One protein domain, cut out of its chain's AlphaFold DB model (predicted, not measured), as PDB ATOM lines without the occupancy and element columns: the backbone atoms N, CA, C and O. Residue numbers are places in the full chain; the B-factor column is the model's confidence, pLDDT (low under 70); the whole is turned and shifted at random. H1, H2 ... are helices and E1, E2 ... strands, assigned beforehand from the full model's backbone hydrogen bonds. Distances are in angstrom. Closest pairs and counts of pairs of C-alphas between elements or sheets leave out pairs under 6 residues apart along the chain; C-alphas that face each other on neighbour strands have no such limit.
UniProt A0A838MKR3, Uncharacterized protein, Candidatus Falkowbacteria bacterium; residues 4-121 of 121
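What this domain is: This is residues 4 to 121 of the 121 residues of an uncharacterized protein of Candidatus Falkowbacteria bacterium (UniProt A0A838MKR3). A long helical hairpin, H2 and H3 side by side, makes the length of the domain, and the winding first part of the printed chain, residues 4 to 46 with the short H1, lies over one side of it. The one strand, E1, sits at the end of the hairpin where H2 begins and H3 ends, and after H3 the chain folds back to the last short helix, H4, which runs crosswise to H3; residues 11 to 17 stick out. The printed part has 118 residues, with four named helices and one named strand in the order H1, E1, H2, H3, H4; the class is mostly helix. The whole is compact, with a radius of gyration of the C-alphas of 14.6 A and spans of 44 by 30 by 23 A.

Where its parts are: Residues 4 to 23 hold no named element. H1, residues 24 to 27, begins with C-alpha 24 at (57.882, -0.024, 6.587). Residues 28 to 46 again hold no named element, and E1 follows as residues 47 to 49. H2, residues 52 to 77, is the longest helix and runs 38.1 A from C-alpha 52 at (33.060, 14.873, 9.296). H3, residues 83 to 106, measures 35.5 A. H4, residues 115 to 120, ends with C-alpha 120 at (38.031, -5.185, -0.181).

How they stand to each other: H2 and H3 form a helical hairpin. They touch, closest at the C-alphas of Ile 64 and Asn 92, 6.2 A apart, and run opposite ways at a shallow tilt of 18 degrees. H1 touches H2 at residues 69 to 73 alone, with the C-alphas of Ala 26 and Gln 72 closest at 6.0 A. H3 and H4 only just touch, with 3 pairs of C-alphas within 8 A; H3 touches H4 with residues 97 to 101 alone. Their closest C-alphas, Ile 97 and Ile 120, are 5.9 A apart, and their lines stand about perpendicular at 76 degrees. E1 pairs with no named strand, but residues 4 to 5 pair antiparallel with residues 47 to 48 of E1. E1 and H3 are near each other, while E1 and H2 meet only through their link. H1 is apart from H3, H4 and E1. In H2, H3 and H4 every O i to N i+4 pair is within hydrogen-bond range; H1 is too short for such a pair, and its one O i to N i+3 pair is not within range.

The domain as a whole: The two C-alphas farthest apart, those of Lys 79 and Leu 108, are 44.8 A apart. The printed part has no cut. The link from H1 to E1, 19 residues, is long. Mean pLDDT of the printed part is 70.0, and it is under 70 at residues 7 to 37, 76 to 81 and 112 to 121.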
ATOM      1  N   GLU A   4      38.065  15.095  -4.278       75.19
ATOM      2  CA  GLU A   4      39.391  15.178  -4.883       75.19
ATOM      3  C   GLU A   4      39.988  13.783  -5.043       75.19
ATOM      4  O   GLU A   4      39.933  12.955  -4.134       75.19
ATOM      5  N   LYS A   5      40.607  13.502  -6.194       73.38
ATOM      6  CA  LYS A   5      41.376  12.261  -6.353       73.38
ATOM      7  C   LYS A   5      42.534  12.251  -5.358       73.38
ATOM      8  O   LYS A   5      43.248  13.243  -5.206       73.38
ATOM      9  N   CYS A   6      42.764  11.108  -4.721       71.06
ATOM     10  CA  CYS A   6      43.881  10.935  -3.807       71.06
ATOM     11  C   CYS A   6      45.210  11.062  -4.569       71.06
ATOM     12  O   CYS A   6      45.636  10.149  -5.275       71.06
ATOM     13  N   LYS A   7      45.894  12.198  -4.396       64.56
ATOM     14  CA  LYS A   7      47.200  12.474  -5.024       64.56
ATOM     15  C   LYS A   7      48.344  11.635  -4.439       64.56
ATOM     16  O   LYS A   7      49.438  11.618  -4.989       64.56
ATOM     17  N   ARG A   8      48.105  10.942  -3.318       59.09
ATOM     18  CA  ARG A   8      49.096  10.076  -2.661       59.09
ATOM     19  C   ARG A   8      49.259   8.708  -3.309       59.09
ATOM     20  O   ARG A   8      50.221   8.046  -2.978       59.09
ATOM     21  N   CYS A   9      48.365   8.292  -4.202       51.78
ATOM     22  CA  CYS A   9      48.542   7.054  -4.971       51.78
ATOM     23  C   CYS A   9      49.150   7.312  -6.365       51.78
ATOM     24  O   CYS A   9      49.414   6.368  -7.096       51.78
ATOM     25  N   SER A  10      49.327   8.581  -6.757       40.38
ATOM     26  CA  SER A  10      49.677   9.008  -8.121       40.38
ATOM     27  C   SER A  10      50.888   9.953  -8.197       40.38
ATOM     28  O   SER A  10      51.185  10.475  -9.272       40.38
ATOM     29  N   SER A  11      51.617  10.178  -7.096       32.81
ATOM     30  CA  SER A  11      52.848  10.975  -7.120       32.81
ATOM     31  C   SER A  11      54.062  10.106  -7.480       32.81
ATOM     32  O   SER A  11      54.261   9.033  -6.927       32.81
ATOM     33  N   LYS A  12      54.938  10.601  -8.368       31.75
ATOM     34  CA  LYS A  12      56.298  10.052  -8.580       31.75
ATOM     35  C   LYS A  12      57.213  10.221  -7.352       31.75
ATOM     36  O   LYS A  12      58.344   9.762  -7.361       31.75
ATOM     37  N   MET A  13      56.726  10.904  -6.312       29.06
ATOM     38  CA  MET A  13      57.345  11.012  -4.986       29.06
ATOM     39  C   MET A  13      56.978   9.820  -4.084       29.06
ATOM     40  O   MET A  13      57.189   9.864  -2.878       29.06
ATOM     41  N   LEU A  14      56.413   8.771  -4.684       31.92
ATOM     42  CA  LEU A  14      56.399   7.404  -4.203       31.92
ATOM     43  C   LEU A  14      57.560   6.689  -4.907       31.92
ATOM     44  O   LEU A  14      57.395   6.162  -6.003       31.92
ATOM     45  N   ASN A  15      58.736   6.637  -4.280       31.02
ATOM     46  CA  ASN A  15      59.665   5.526  -4.532       31.02
ATOM     47  C   ASN A  15      59.150   4.296  -3.765       31.02
ATOM     48  O   ASN A  15      59.848   3.703  -2.950       31.02
ATOM     49  N   GLU A  16      57.881   3.972  -3.994       34.88
ATOM     50  CA  GLU A  16      57.133   2.878  -3.398       34.88
ATOM     51  C   GLU A  16      56.548   2.105  -4.579       34.88
ATOM     52  O   GLU A  16      55.905   2.673  -5.465       34.88
ATOM     53  N   ILE A  17      56.865   0.818  -4.650       30.39
ATOM     54  CA  ILE A  17      56.477  -0.048  -5.759       30.39
ATOM     55  C   ILE A  17      54.935  -0.064  -5.860       30.39
ATOM     56  O   ILE A  17      54.262  -0.266  -4.846       30.39
ATOM     57  N   PRO A  18      54.344   0.120  -7.057       30.56
ATOM     58  CA  PRO A  18      52.898   0.045  -7.245       30.56
ATOM     59  C   PRO A  18      52.358  -1.309  -6.769       30.56
ATOM     60  O   PRO A  18      52.780  -2.351  -7.263       30.56
ATOM     61  N   GLY A  19      51.430  -1.293  -5.809       35.00
ATOM     62  CA  GLY A  19      50.879  -2.512  -5.202       35.00
ATOM     63  C   GLY A  19      51.523  -2.925  -3.875       35.00
ATOM     64  O   GLY A  19      51.087  -3.903  -3.280       35.00
ATOM     65  N   LEU A  20      52.495  -2.166  -3.362       33.97
ATOM     66  CA  LEU A  20      53.025  -2.346  -2.015       33.97
ATOM     67  C   LEU A  20      52.809  -1.075  -1.203       33.97
ATOM     68  O   LEU A  20      53.573  -0.116  -1.257       33.97
ATOM     69  N   PHE A  21      51.738  -1.082  -0.424       41.56
ATOM     70  CA  PHE A  21      51.671  -0.215   0.733       41.56
ATOM     71  C   PHE A  21      52.584  -0.810   1.814       41.56
ATOM     72  O   PHE A  21      52.148  -1.634   2.618       41.56
ATOM     73  N   TYR A  22      53.845  -0.399   1.816       36.44
ATOM     74  CA  TYR A  22      54.764  -0.754   2.884       36.44
ATOM     75  C   TYR A  22      54.337  -0.033   4.166       36.44
ATOM     76  O   TYR A  22      54.495   1.181   4.310       36.44
ATOM     77  N   ASP A  23      53.806  -0.786   5.126       40.94
ATOM     78  CA  ASP A  23      54.055  -0.468   6.524       40.94
ATOM     79  C   ASP A  23      55.530  -0.825   6.734       40.94
ATOM     80  O   ASP A  23      55.876  -2.001   6.838       40.94
ATOM     81  N   PHE A  24      56.421   0.171   6.633       35.91
ATOM     82  CA  PHE A  24      57.882  -0.024   6.587       35.91
ATOM     83  C   PHE A  24      58.410  -0.884   7.747       35.91
ATOM     84  O   PHE A  24      59.460  -1.512   7.627       35.91
ATOM     85  N   ASP A  25      57.647  -0.968   8.832       36.09
ATOM     86  CA  ASP A  25      57.966  -1.757  10.009       36.09
ATOM     87  C   ASP A  25      57.311  -3.146  10.055       36.09
ATOM     88  O   ASP A  25      57.771  -4.018  10.795       36.09
ATOM     89  N   ALA A  26      56.272  -3.393   9.254       35.81
ATOM     90  CA  ALA A  26      55.768  -4.740   9.042       35.81
ATOM     91  C   ALA A  26      56.737  -5.473   8.094       35.81
ATOM     92  O   ALA A  26      57.325  -6.488   8.472       35.81
ATOM     93  N   ASP A  27      56.963  -4.939   6.892       38.78
ATOM     94  CA  ASP A  27      57.594  -5.631   5.750       38.78
ATOM     95  C   ASP A  27      59.108  -5.860   5.830       38.78
ATOM     96  O   ASP A  27      59.634  -6.698   5.096       38.78
ATOM     97  N   PHE A  28      59.822  -5.196   6.742       35.50
ATOM     98  CA  PHE A  28      61.242  -5.493   6.980       35.50
ATOM     99  C   PHE A  28      61.475  -6.682   7.921       35.50
ATOM    100  O   PHE A  28      62.593  -7.185   8.047       35.50
ATOM    101  N   THR A  29      60.419  -7.160   8.575       37.38
ATOM    102  CA  THR A  29      60.451  -8.370   9.392       37.38
ATOM    103  C   THR A  29      59.846  -9.514   8.582       37.38
ATOM    104  O   THR A  29      59.032  -9.299   7.688       37.38
ATOM    105  N   ARG A  30      60.201 -10.767   8.885       40.66
ATOM    106  CA  ARG A  30      59.706 -11.984   8.197       40.66
ATOM    107  C   ARG A  30      58.161 -12.147   8.208       40.66
ATOM    108  O   ARG A  30      57.665 -13.161   7.728       40.66
ATOM    109  N   HIS A  31      57.422 -11.187   8.776       41.22
ATOM    110  CA  HIS A  31      55.992 -11.199   9.100       41.22
ATOM    111  C   HIS A  31      55.188 -10.037   8.494       41.22
ATOM    112  O   HIS A  31      53.993  -9.914   8.766       41.22
ATOM    113  N   GLY A  32      55.815  -9.190   7.681       40.22
ATOM    114  CA  GLY A  32      55.216  -7.923   7.284       40.22
ATOM    115  C   GLY A  32      54.077  -7.915   6.299       40.22
ATOM    116  O   GLY A  32      53.283  -6.983   6.280       40.22
ATOM    117  N   SER A  33      53.915  -9.009   5.575       50.53
ATOM    118  CA  SER A  33      52.864  -9.155   4.578       50.53
ATOM    119  C   SER A  33      51.479  -9.437   5.171       50.53
ATOM    120  O   SER A  33      50.534  -9.685   4.426       50.53
ATOM    121  N   LEU A  34      51.329  -9.447   6.500       59.62
ATOM    122  CA  LEU A  34      50.114  -9.922   7.166       59.62
ATOM    123  C   LEU A  34      49.112  -8.807   7.533       59.62
ATOM    124  O   LEU A  34      48.092  -9.100   8.157       59.62
ATOM    125  N   GLY A  35      49.365  -7.552   7.146       62.72
ATOM    126  CA  GLY A  35      48.488  -6.403   7.413       62.72
ATOM    127  C   GLY A  35      47.752  -5.876   6.176       62.72
ATOM    128  O   GLY A  35      48.307  -5.838   5.079       62.72
ATOM    129  N   ILE A  36      46.508  -5.419   6.349       68.38
ATOM    130  CA  ILE A  36      45.788  -4.690   5.298       68.38
ATOM    131  C   ILE A  36      46.247  -3.251   5.282       68.38
ATOM    132  O   ILE A  36      46.120  -2.504   6.251       68.38
ATOM    133  N   ALA A  37      46.716  -2.830   4.124       68.56
ATOM    134  CA  ALA A  37      47.183  -1.484   3.979       68.56
ATOM    135  C   ALA A  37      46.103  -0.549   3.445       68.56
ATOM    136  O   ALA A  37      45.871  -0.405   2.241       68.56
ATOM    137  N   LEU A  38      45.443   0.113   4.387       75.00
ATOM    138  CA  LEU A  38      44.398   1.077   4.101       75.00
ATOM    139  C   LEU A  38      44.907   2.507   4.297       75.00
ATOM    140  O   LEU A  38      45.380   2.892   5.366       75.00
ATOM    141  N   CYS A  39      44.795   3.333   3.258       76.12
ATOM    142  CA  CYS A  39      45.138   4.747   3.358       76.12
ATOM    143  C   CYS A  39      44.131   5.475   4.261       76.12
ATOM    144  O   CYS A  39      42.964   5.565   3.895       76.12
ATOM    145  N   SER A  40      44.568   6.098   5.358       80.88
ATOM    146  CA  SER A  40      43.684   6.890   6.236       80.88
ATOM    147  C   SER A  40      43.099   8.140   5.574       80.88
ATOM    148  O   SER A  40      42.139   8.711   6.073       80.88
ATOM    149  N   LYS A  41      43.651   8.579   4.433       81.31
ATOM    150  CA  LYS A  41      43.137   9.749   3.706       81.31
ATOM    151  C   LYS A  41      42.022   9.421   2.733       81.31
ATOM    152  O   LYS A  41      41.082  10.194   2.641       81.31
ATOM    153  N   CYS A  42      42.165   8.355   1.948       82.56
ATOM    154  CA  CYS A  42      41.172   7.992   0.932       82.56
ATOM    155  C   CYS A  42      40.365   6.747   1.290       82.56
ATOM    156  O   CYS A  42      39.454   6.395   0.550       82.56
ATOM    157  N   LEU A  43      40.703   6.068   2.389       84.50
ATOM    158  CA  LEU A  43      39.979   4.920   2.943       84.50
ATOM    159  C   LEU A  43      39.737   3.814   1.921       84.50
ATOM    160  O   LEU A  43      38.694   3.173   1.888       84.50
ATOM    161  N   GLY A  44      40.710   3.639   1.031       80.88
ATOM    162  CA  GLY A  44      40.645   2.656  -0.038       80.88
ATOM    163  C   GLY A  44      39.680   2.993  -1.167       80.88
ATOM    164  O   GLY A  44      39.461   2.155  -2.023       80.88
ATOM    165  N   THR A  45      39.143   4.211  -1.225       85.06
ATOM    166  CA  THR A  45      38.244   4.664  -2.301       85.06
ATOM    167  C   THR A  45      38.983   5.374  -3.440       85.06
ATOM    168  O   THR A  45      38.408   5.648  -4.490       85.06
ATOM    169  N   GLY A  46      40.256   5.733  -3.234       80.06
ATOM    170  CA  GLY A  46      41.029   6.562  -4.167       80.06
ATOM    171  C   GLY A  46      40.548   8.018  -4.269       80.06
ATOM    172  O   GLY A  46      41.125   8.796  -5.030       80.06
ATOM    173  N   VAL A  47      39.548   8.403  -3.477       83.62
ATOM    174  CA  VAL A  47      38.966   9.745  -3.405       83.62
ATOM    175  C   VAL A  47      39.066  10.255  -1.969       83.62
ATOM    176  O   VAL A  47      38.980   9.488  -1.015       83.62
ATOM    177  N   VAL A  48      39.295  11.552  -1.813       84.00
ATOM    178  CA  VAL A  48      39.284  12.253  -0.530       84.00
ATOM    179  C   VAL A  48      38.097  13.205  -0.528       84.00
ATOM    180  O   VAL A  48      37.877  13.931  -1.502       84.00
ATOM    181  N   ILE A  49      37.338  13.194   0.564       86.56
ATOM    182  CA  ILE A  49      36.240  14.130   0.802       86.56
ATOM    183  C   ILE A  49      36.376  14.747   2.187       86.56
ATOM    184  O   ILE A  49      36.889  14.125   3.114       86.56
ATOM    185  N   GLU A  50      35.888  15.972   2.335       86.56
ATOM    186  CA  GLU A  50      36.015  16.735   3.578       86.56
ATOM    187  C   GLU A  50      34.752  16.680   4.446       86.56
ATOM    188  O   GLU A  50      34.341  17.685   5.022       86.56
ATOM    189  N   THR A  51      34.111  15.515   4.554       90.75
ATOM    190  CA  THR A  51      32.968  15.350   5.463       90.75
ATOM    191  C   THR A  51      33.436  14.924   6.860       90.75
ATOM    192  O   THR A  51      34.443  14.218   6.975       90.75
ATOM    193  N   PRO A  52      32.725  15.314   7.940       92.56
ATOM    194  CA  PRO A  52      33.060  14.873   9.296       92.56
ATOM    195  C   PRO A  52      33.092  13.347   9.437       92.56
ATOM    196  O   PRO A  52      34.003  12.802  10.049       92.56
ATOM    197  N   GLU A  53      32.138  12.655   8.811       92.62
ATOM    198  CA  GLU A  53      32.059  11.192   8.817       92.62
ATOM    199  C   GLU A  53      33.294  10.546   8.174       92.62
ATOM    200  O   GLU A  53      33.887   9.634   8.742       92.62
ATOM    201  N   PHE A  54      33.736  11.057   7.024       89.94
ATOM    202  CA  PHE A  54      34.896  10.510   6.323       89.94
ATOM    203  C   PHE A  54      36.209  10.805   7.056       89.94
ATOM    204  O   PHE A  54      37.097   9.957   7.097       89.94
ATOM    205  N   LYS A  55      36.323  11.981   7.688       89.19
ATOM    206  CA  LYS A  55      37.465  12.316   8.553       89.19
ATOM    207  C   LYS A  55      37.547  11.378   9.756       89.19
ATOM    208  O   LYS A  55      38.619  10.838  10.006       89.19
ATOM    209  N   LYS A  56      36.416  11.115  10.420       93.75
ATOM    210  CA  LYS A  56      36.342  10.184  11.551       93.75
ATOM    211  C   LYS A  56      36.792   8.773  11.164       93.75
ATOM    212  O   LYS A  56      37.608   8.179  11.855       93.75
ATOM    213  N   LEU A  57      36.336   8.260  10.020       91.69
ATOM    214  CA  LEU A  57      36.805   6.965   9.516       91.69
ATOM    215  C   LEU A  57      38.327   6.959   9.262       91.69
ATOM    216  O   LEU A  57      38.987   5.951   9.487       91.69
ATOM    217  N   GLY A  58      38.908   8.079   8.824       85.38
ATOM    218  CA  GLY A  58      40.362   8.224   8.686       85.38
ATOM    219  C   GLY A  58      41.130   8.230  10.001       85.38
ATOM    220  O   GLY A  58      42.240   7.690  10.056       85.38
ATOM    221  N   GLU A  59      40.551   8.792  11.056       86.25
ATOM    222  CA  GLU A  59      41.091   8.710  12.416       86.25
ATOM    223  C   GLU A  59      41.068   7.256  12.910       86.25
ATOM    224  O   GLU A  59      42.121   6.742  13.281       86.25
ATOM    225  N   GLU A  60      39.939   6.549  12.755       89.25
ATOM    226  CA  GLU A  60      39.801   5.122  13.099       89.25
ATOM    227  C   GLU A  60      40.849   4.249  12.374       89.25
ATOM    228  O   GLU A  60      41.531   3.432  12.993       89.25
ATOM    229  N   VAL A  61      41.066   4.462  11.067       85.25
ATOM    230  CA  VAL A  61      42.134   3.762  10.320       85.25
ATOM    231  C   VAL A  61      43.514   4.063  10.896       85.25
ATOM    232  O   VAL A  61      44.373   3.183  10.933       85.25
ATOM    233  N   SER A  62      43.762   5.305  11.309       79.56
ATOM    234  CA  SER A  62      45.067   5.707  11.841       79.56
ATOM    235  C   SER A  62      45.360   5.026  13.180       79.56
ATOM    236  O   SER A  62      46.476   4.547  13.379       79.56
ATOM    237  N   GLU A  63      44.354   4.910  14.049       83.75
ATOM    238  CA  GLU A  63      44.445   4.196  15.329       83.75
ATOM    239  C   GLU A  63      44.725   2.700  15.127       83.75
ATOM    240  O   GLU A  63      45.710   2.178  15.655       83.75
ATOM    241  N   ILE A  64      43.943   2.019  14.279       83.75
ATOM    242  CA  ILE A  64      44.120   0.580  14.012       83.75
ATOM    243  C   ILE A  64      45.493   0.293  13.391       83.75
ATOM    244  O   ILE A  64      46.138  -0.714  13.705       83.75
ATOM    245  N   ARG A  65      45.981   1.181  12.517       77.00
ATOM    246  CA  ARG A  65      47.329   1.056  11.947       77.00
ATOM    247  C   ARG A  65      48.409   1.217  13.008       77.00
ATOM    248  O   ARG A  65      49.347   0.426  13.026       77.00
ATOM    249  N   GLN A  66      48.266   2.181  13.913       77.50
ATOM    250  CA  GLN A  66      49.200   2.348  15.023       77.50
ATOM    251  C   GLN A  66      49.224   1.112  15.936       77.50
ATOM    252  O   GLN A  66      50.293   0.702  16.392       77.50
ATOM    253  N   ASP A  67      48.075   0.489  16.186       82.31
ATOM    254  CA  ASP A  67      48.005  -0.732  16.986       82.31
ATOM    255  C   ASP A  67      48.594  -1.943  16.260       82.31
ATOM    256  O   ASP A  67      49.355  -2.708  16.855       82.31
ATOM    257  N   SER A  68      48.336  -2.073  14.959       79.19
ATOM    258  CA  SER A  68      48.961  -3.098  14.112       79.19
ATOM    259  C   SER A  68      50.484  -2.973  14.130       79.19
ATOM    260  O   SER A  68      51.188  -3.961  14.329       79.19
ATOM    261  N   PHE A  69      50.998  -1.748  14.045       75.44
ATOM    262  CA  PHE A  69      52.423  -1.466  14.150       75.44
ATOM    263  C   PHE A  69      53.011  -1.871  15.516       75.44
ATOM    264  O   PHE A  69      54.036  -2.555  15.580       75.44
ATOM    265  N   LYS A  70      52.337  -1.548  16.632       76.94
ATOM    266  CA  LYS A  70      52.759  -2.005  17.974       76.94
ATOM    267  C   LYS A  70      52.810  -3.532  18.063       76.94
ATOM    268  O   LYS A  70      53.746  -4.073  18.657       76.94
ATOM    269  N   LEU A  71      51.836  -4.233  17.476       76.31
ATOM    270  CA  LEU A  71      51.823  -5.699  17.429       76.31
ATOM    271  C   LEU A  71      53.044  -6.243  16.678       76.31
ATOM    272  O   LEU A  71      53.650  -7.204  17.147       76.31
ATOM    273  N   GLN A  72      53.435  -5.631  15.556       73.19
ATOM    274  CA  GLN A  72      54.616  -6.027  14.772       73.19
ATOM    275  C   GLN A  72      55.936  -5.775  15.525       73.19
ATOM    276  O   GLN A  72      56.817  -6.639  15.569       73.19
ATOM    277  N   ILE A  73      56.065  -4.636  16.217       72.69
ATOM    278  CA  ILE A  73      57.235  -4.363  17.072       72.69
ATOM    279  C   ILE A  73      57.341  -5.402  18.189       72.69
ATOM    280  O   ILE A  73      58.416  -5.957  18.441       72.69
ATOM    281  N   ASN A  74      56.229  -5.673  18.873       71.56
ATOM    282  CA  ASN A  74      56.195  -6.653  19.953       71.56
ATOM    283  C   ASN A  74      56.479  -8.069  19.435       71.56
ATOM    284  O   ASN A  74      57.084  -8.868  20.151       71.56
ATOM    285  N   ALA A  75      56.115  -8.358  18.181       70.81
ATOM    286  CA  ALA A  75      56.430  -9.609  17.506       70.81
ATOM    287  C   ALA A  75      57.912  -9.851  17.316       70.81
ATOM    288  O   ALA A  75      58.430 -10.913  17.675       70.81
ATOM    289  N   SER A  76      58.587  -8.820  16.832       66.69
ATOM    290  CA  SER A  76      60.023  -8.841  16.601       66.69
ATOM    291  C   SER A  76      60.806  -9.041  17.900       66.69
ATOM    292  O   SER A  76      61.814  -9.743  17.914       66.69
ATOM    293  N   LYS A  77      60.319  -8.480  19.017       69.88
ATOM    294  CA  LYS A  77      60.963  -8.587  20.337       69.88
ATOM    295  C   LYS A  77      60.747  -9.939  21.028       69.88
ATOM    296  O   LYS A  77      61.637 -10.392  21.741       69.88
ATOM    297  N   ASN A  78      59.599 -10.590  20.815       65.81
ATOM    298  CA  ASN A  78      59.176 -11.776  21.576       65.81
ATOM    299  C   ASN A  78      59.237 -13.108  20.797       65.81
ATOM    300  O   ASN A  78      58.660 -14.091  21.256       65.81
ATOM    301  N   LYS A  79      59.924 -13.174  19.642       61.78
ATOM    302  CA  LYS A  79      59.983 -14.372  18.767       61.78
ATOM    303  C   LYS A  79      58.585 -14.912  18.405       61.78
ATOM    304  O   LYS A  79      58.253 -16.065  18.669       61.78
ATOM    305  N   LEU A  80      57.762 -14.052  17.815       63.31
ATOM    306  CA  LEU A  80      56.435 -14.381  17.271       63.31
ATOM    307  C   LEU A  80      56.533 -15.066  15.880       63.31
ATOM    308  O   LEU A  80      57.623 -15.070  15.304       63.31
ATOM    309  N   PRO A  81      55.451 -15.703  15.355       67.94
ATOM    310  CA  PRO A  81      54.031 -15.532  15.703       67.94
ATOM    311  C   PRO A  81      53.480 -16.465  16.794       67.94
ATOM    312  O   PRO A  81      53.664 -17.679  16.759       67.94
ATOM    313  N   SER A  82      52.722 -15.879  17.733       77.12
ATOM    314  CA  SER A  82      51.869 -16.560  18.722       77.12
ATOM    315  C   SER A  82      50.410 -16.557  18.256       77.12
ATOM    316  O   SER A  82      50.012 -15.759  17.403       77.12
ATOM    317  N   LYS A  83      49.581 -17.432  18.839       82.75
ATOM    318  CA  LYS A  83      48.144 -17.510  18.521       82.75
ATOM    319  C   LYS A  83      47.411 -16.192  18.799       82.75
ATOM    320  O   LYS A  83      46.570 -15.787  18.007       82.75
ATOM    321  N   GLU A  84      47.735 -15.531  19.906       84.31
ATOM    322  CA  GLU A  84      47.124 -14.258  20.302       84.31
ATOM    323  C   GLU A  84      47.483 -13.128  19.332       84.31
ATOM    324  O   GLU A  84      46.607 -12.393  18.883       84.31
ATOM    325  N   TRP A  85      48.747 -13.074  18.904       83.88
ATOM    326  CA  TRP A  85      49.199 -12.122  17.895       83.88
ATOM    327  C   TRP A  85      48.455 -12.279  16.567       83.88
ATOM    328  O   TRP A  85      47.948 -11.300  16.021       83.88
ATOM    329  N   MET A  86      48.328 -13.519  16.082       80.75
ATOM    330  CA  MET A  86      47.594 -13.820  14.849       80.75
ATOM    331  C   MET A  86      46.123 -13.395  14.942       80.75
ATOM    332  O   MET A  86      45.577 -12.850  13.984       80.75
ATOM    333  N   LEU A  87      45.474 -13.645  16.086       85.69
ATOM    334  CA  LEU A  87      44.075 -13.271  16.305       85.69
ATOM    335  C   LEU A  87      43.886 -11.756  16.283       85.69
ATOM    336  O   LEU A  87      42.941 -11.271  15.662       85.69
ATOM    337  N   GLN A  88      44.785 -11.007  16.920       85.75
ATOM    338  CA  GLN A  88      44.651  -9.559  16.984       85.75
ATOM    339  C   GLN A  88      44.973  -8.880  15.652       85.75
ATOM    340  O   GLN A  88      44.256  -7.971  15.244       85.75
ATOM    341  N   LEU A  89      45.970  -9.377  14.919       82.50
ATOM    342  CA  LEU A  89      46.245  -8.900  13.567       82.50
ATOM    343  C   LEU A  89      45.069  -9.169  12.618       82.50
ATOM    344  O   LEU A  89      44.670  -8.290  11.856       82.50
ATOM    345  N   LYS A  90      44.461 -10.362  12.702       83.69
ATOM    346  CA  LYS A  90      43.260 -10.696  11.926       83.69
ATOM    347  C   LYS A  90      42.103  -9.747  12.245       83.69
ATOM    348  O   LYS A  90      41.472  -9.246  11.320       83.69
ATOM    349  N   LYS A  91      41.863  -9.470  13.529       90.38
ATOM    350  CA  LYS A  91      40.837  -8.518  13.968       90.38
ATOM    351  C   LYS A  91      41.073  -7.124  13.371       90.38
ATOM    352  O   LYS A  91      40.160  -6.564  12.777       90.38
ATOM    353  N   ASN A  92      42.297  -6.603  13.460       86.88
ATOM    354  CA  ASN A  92      42.639  -5.294  12.895       86.88
ATOM    355  C   ASN A  92      42.388  -5.246  11.379       86.88
ATOM    356  O   ASN A  92      41.835  -4.276  10.869       86.88
ATOM    357  N   ASN A  93      42.743  -6.308  10.652       83.25
ATOM    358  CA  ASN A  93      42.488  -6.397   9.213       83.25
ATOM    359  C   ASN A  93      40.986  -6.379   8.886       83.25
ATOM    360  O   ASN A  93      40.559  -5.658   7.985       83.25
ATOM    361  N   GLU A  94      40.176  -7.142   9.623       88.50
ATOM    362  CA  GLU A  94      38.716  -7.152   9.454       88.50
ATOM    363  C   GLU A  94      38.111  -5.762   9.709       88.50
ATOM    364  O   GLU A  94      37.291  -5.293   8.919       88.50
ATOM    365  N   GLU A  95      38.569  -5.055  10.746       91.25
ATOM    366  CA  GLU A  95      38.120  -3.692  11.048       91.25
ATOM    367  C   GLU A  95      38.488  -2.694   9.939       91.25
ATOM    368  O   GLU A  95      37.654  -1.879   9.536       91.25
ATOM    369  N   LEU A  96      39.697  -2.790   9.377       85.94
ATOM    370  CA  LEU A  96      40.111  -1.958   8.244       85.94
ATOM    371  C   LEU A  96      39.239  -2.213   7.004       85.94
ATOM    372  O   LEU A  96      38.804  -1.259   6.357       85.94
ATOM    373  N   ILE A  97      38.922  -3.474   6.691       85.50
ATOM    374  CA  ILE A  97      38.001  -3.815   5.591       85.50
ATOM    375  C   ILE A  97      36.629  -3.178   5.823       85.50
ATOM    376  O   ILE A  97      36.063  -2.577   4.907       85.50
ATOM    377  N   GLU A  98      36.095  -3.281   7.039       91.31
ATOM    378  CA  GLU A  98      34.791  -2.714   7.376       91.31
ATOM    379  C   GLU A  98      34.776  -1.186   7.261       91.31
ATOM    380  O   GLU A  98      33.834  -0.623   6.693       91.31
ATOM    381  N   ILE A  99      35.827  -0.495   7.712       89.81
ATOM    382  CA  ILE A  99      35.950   0.959   7.526       89.81
ATOM    383  C   ILE A  99      35.966   1.317   6.040       89.81
ATOM    384  O   ILE A  99      35.274   2.242   5.612       89.81
ATOM    385  N   ALA A 100      36.701   0.565   5.229       87.44
ATOM    386  CA  ALA A 100      36.762   0.834   3.805       87.44
ATOM    387  C   ALA A 100      35.413   0.584   3.102       87.44
ATOM    388  O   ALA A 100      34.991   1.380   2.263       87.44
ATOM    389  N   ARG A 101      34.665  -0.455   3.501       88.62
ATOM    390  CA  ARG A 101      33.283  -0.690   3.041       88.62
ATOM    391  C   ARG A 101      32.347   0.454   3.425       88.62
ATOM    392  O   ARG A 101      31.517   0.850   2.608       88.62
ATOM    393  N   LYS A 102      32.476   1.008   4.637       92.38
ATOM    394  CA  LYS A 102      31.734   2.214   5.051       92.38
ATOM    395  C   LYS A 102      32.104   3.408   4.170       92.38
ATOM    396  O   LYS A 102      31.214   4.061   3.640       92.38
ATOM    397  N   ALA A 103      33.394   3.637   3.925       89.31
ATOM    398  CA  ALA A 103      33.860   4.724   3.068       89.31
ATOM    399  C   ALA A 103      33.330   4.615   1.626       89.31
ATOM    400  O   ALA A 103      32.924   5.620   1.042       89.31
ATOM    401  N   LEU A 104      33.262   3.403   1.065       88.06
ATOM    402  CA  LEU A 104      32.696   3.158  -0.268       88.06
ATOM    403  C   LEU A 104      31.204   3.491  -0.365       88.06
ATOM    404  O   LEU A 104      30.756   3.904  -1.426       88.06
ATOM    405  N   LYS A 105      30.441   3.361   0.727       89.94
ATOM    406  CA  LYS A 105      29.025   3.765   0.764       89.94
ATOM    407  C   LYS A 105      28.844   5.287   0.755       89.94
ATOM    408  O   LYS A 105      27.791   5.764   0.347       89.94
ATOM    409  N   ILE A 106      29.854   6.037   1.198       89.19
ATOM    410  CA  ILE A 106      29.833   7.507   1.241       89.19
ATOM    411  C   ILE A 106      30.260   8.101  -0.115       89.19
ATOM    412  O   ILE A 106      29.798   9.172  -0.518       89.19
ATOM    413  N   ILE A 107      31.162   7.428  -0.834       84.81
ATOM    414  CA  ILE A 107      31.745   7.928  -2.083       84.81
ATOM    415  C   ILE A 107      30.910   7.504  -3.294       84.81
ATOM    416  O   ILE A 107      30.771   6.324  -3.583       84.81
ATOM    417  N   LEU A 108      30.441   8.490  -4.065       81.69
ATOM    418  CA  LEU A 108      29.674   8.260  -5.297       81.69
ATOM    419  C   LEU A 108      30.498   7.647  -6.441       81.69
ATOM    420  O   LEU A 108      30.011   6.763  -7.134       81.69
ATOM    421  N   ASN A 109      31.732   8.120  -6.651       83.00
ATOM    422  CA  ASN A 109      32.572   7.737  -7.792       83.00
ATOM    423  C   ASN A 109      33.988   7.378  -7.325       83.00
ATOM    424  O   ASN A 109      34.906   8.194  -7.462       83.00
ATOM    425  N   PRO A 110      34.190   6.203  -6.713       82.25
ATOM    426  CA  PRO A 110      35.517   5.820  -6.268       82.25
ATOM    427  C   PRO A 110      36.406   5.419  -7.461       82.25
ATOM    428  O   PRO A 110      35.926   5.132  -8.556       82.25
ATOM    429  N   VAL A 111      37.726   5.415  -7.269       81.25
ATOM    430  CA  VAL A 111      38.686   5.094  -8.337       81.25
ATOM    431  C   VAL A 111      38.756   3.580  -8.537       81.25
ATOM    432  O   VAL A 111      39.342   2.895  -7.706       81.25
ATOM    433  N   GLU A 112      38.242   3.094  -9.670       67.25
ATOM    434  CA  GLU A 112      38.076   1.661  -9.995       67.25
ATOM    435  C   GLU A 112      39.335   0.794  -9.816       67.25
ATOM    436  O   GLU A 112      39.238  -0.383  -9.472       67.25
ATOM    437  N   ASN A 113      40.517   1.379 -10.023       64.81
ATOM    438  CA  ASN A 113      41.813   0.698  -9.937       64.81
ATOM    439  C   ASN A 113      42.607   1.072  -8.679       64.81
ATOM    440  O   ASN A 113      43.831   0.945  -8.645       64.81
ATOM    441  N   CYS A 114      41.950   1.583  -7.639       69.69
ATOM    442  CA  CYS A 114      42.618   1.749  -6.359       69.69
ATOM    443  C   CYS A 114      42.940   0.358  -5.790       69.69
ATOM    444  O   CYS A 114      42.032  -0.427  -5.538       69.69
ATOM    445  N   TYR A 115      44.223   0.060  -5.561       61.91
ATOM    446  CA  TYR A 115      44.675  -1.235  -5.031       61.91
ATOM    447  C   TYR A 115      43.909  -1.652  -3.765       61.91
ATOM    448  O   TYR A 115      43.463  -2.785  -3.640       61.91
ATOM    449  N   ALA A 116      43.640  -0.703  -2.866       64.19
ATOM    450  CA  ALA A 116      42.853  -0.964  -1.669       64.19
ATOM    451  C   ALA A 116      41.394  -1.368  -1.972       64.19
ATOM    452  O   ALA A 116      40.886  -2.245  -1.288       64.19
ATOM    453  N   GLN A 117      40.741  -0.835  -3.018       63.75
ATOM    454  CA  GLN A 117      39.425  -1.342  -3.453       63.75
ATOM    455  C   GLN A 117      39.481  -2.809  -3.868       63.75
ATOM    456  O   GLN A 117      38.536  -3.550  -3.610       63.75
ATOM    457  N   GLN A 118      40.565  -3.219  -4.524       65.00
ATOM    458  CA  GLN A 118      40.739  -4.595  -4.981       65.00
ATOM    459  C   GLN A 118      40.939  -5.563  -3.811       65.00
ATOM    460  O   GLN A 118      40.538  -6.712  -3.920       65.00
ATOM    461  N   LEU A 119      41.487  -5.093  -2.685       60.41
ATOM    462  CA  LEU A 119      41.636  -5.878  -1.453       60.41
ATOM    463  C   LEU A 119      40.327  -6.041  -0.654       60.41
ATOM    464  O   LEU A 119      40.266  -6.878   0.241       60.41
ATOM    465  N   ILE A 120      39.310  -5.213  -0.922       60.09
ATOM    466  CA  ILE A 120      38.031  -5.185  -0.181       60.09
ATOM    467  C   ILE A 120      36.929  -5.999  -0.889       60.09
ATOM    468  O   ILE A 120      35.956  -6.396  -0.234       60.09
ATOM    469  N   LYS A 121      37.060  -6.186  -2.211       53.47
ATOM    470  CA  LYS A 121      36.155  -6.974  -3.065       53.47
ATOM    471  C   LYS A 121      36.356  -8.469  -2.851       53.47
ATOM    472  O   LYS A 121      35.318  -9.162  -2.805       53.47
TER     473      LYS A 121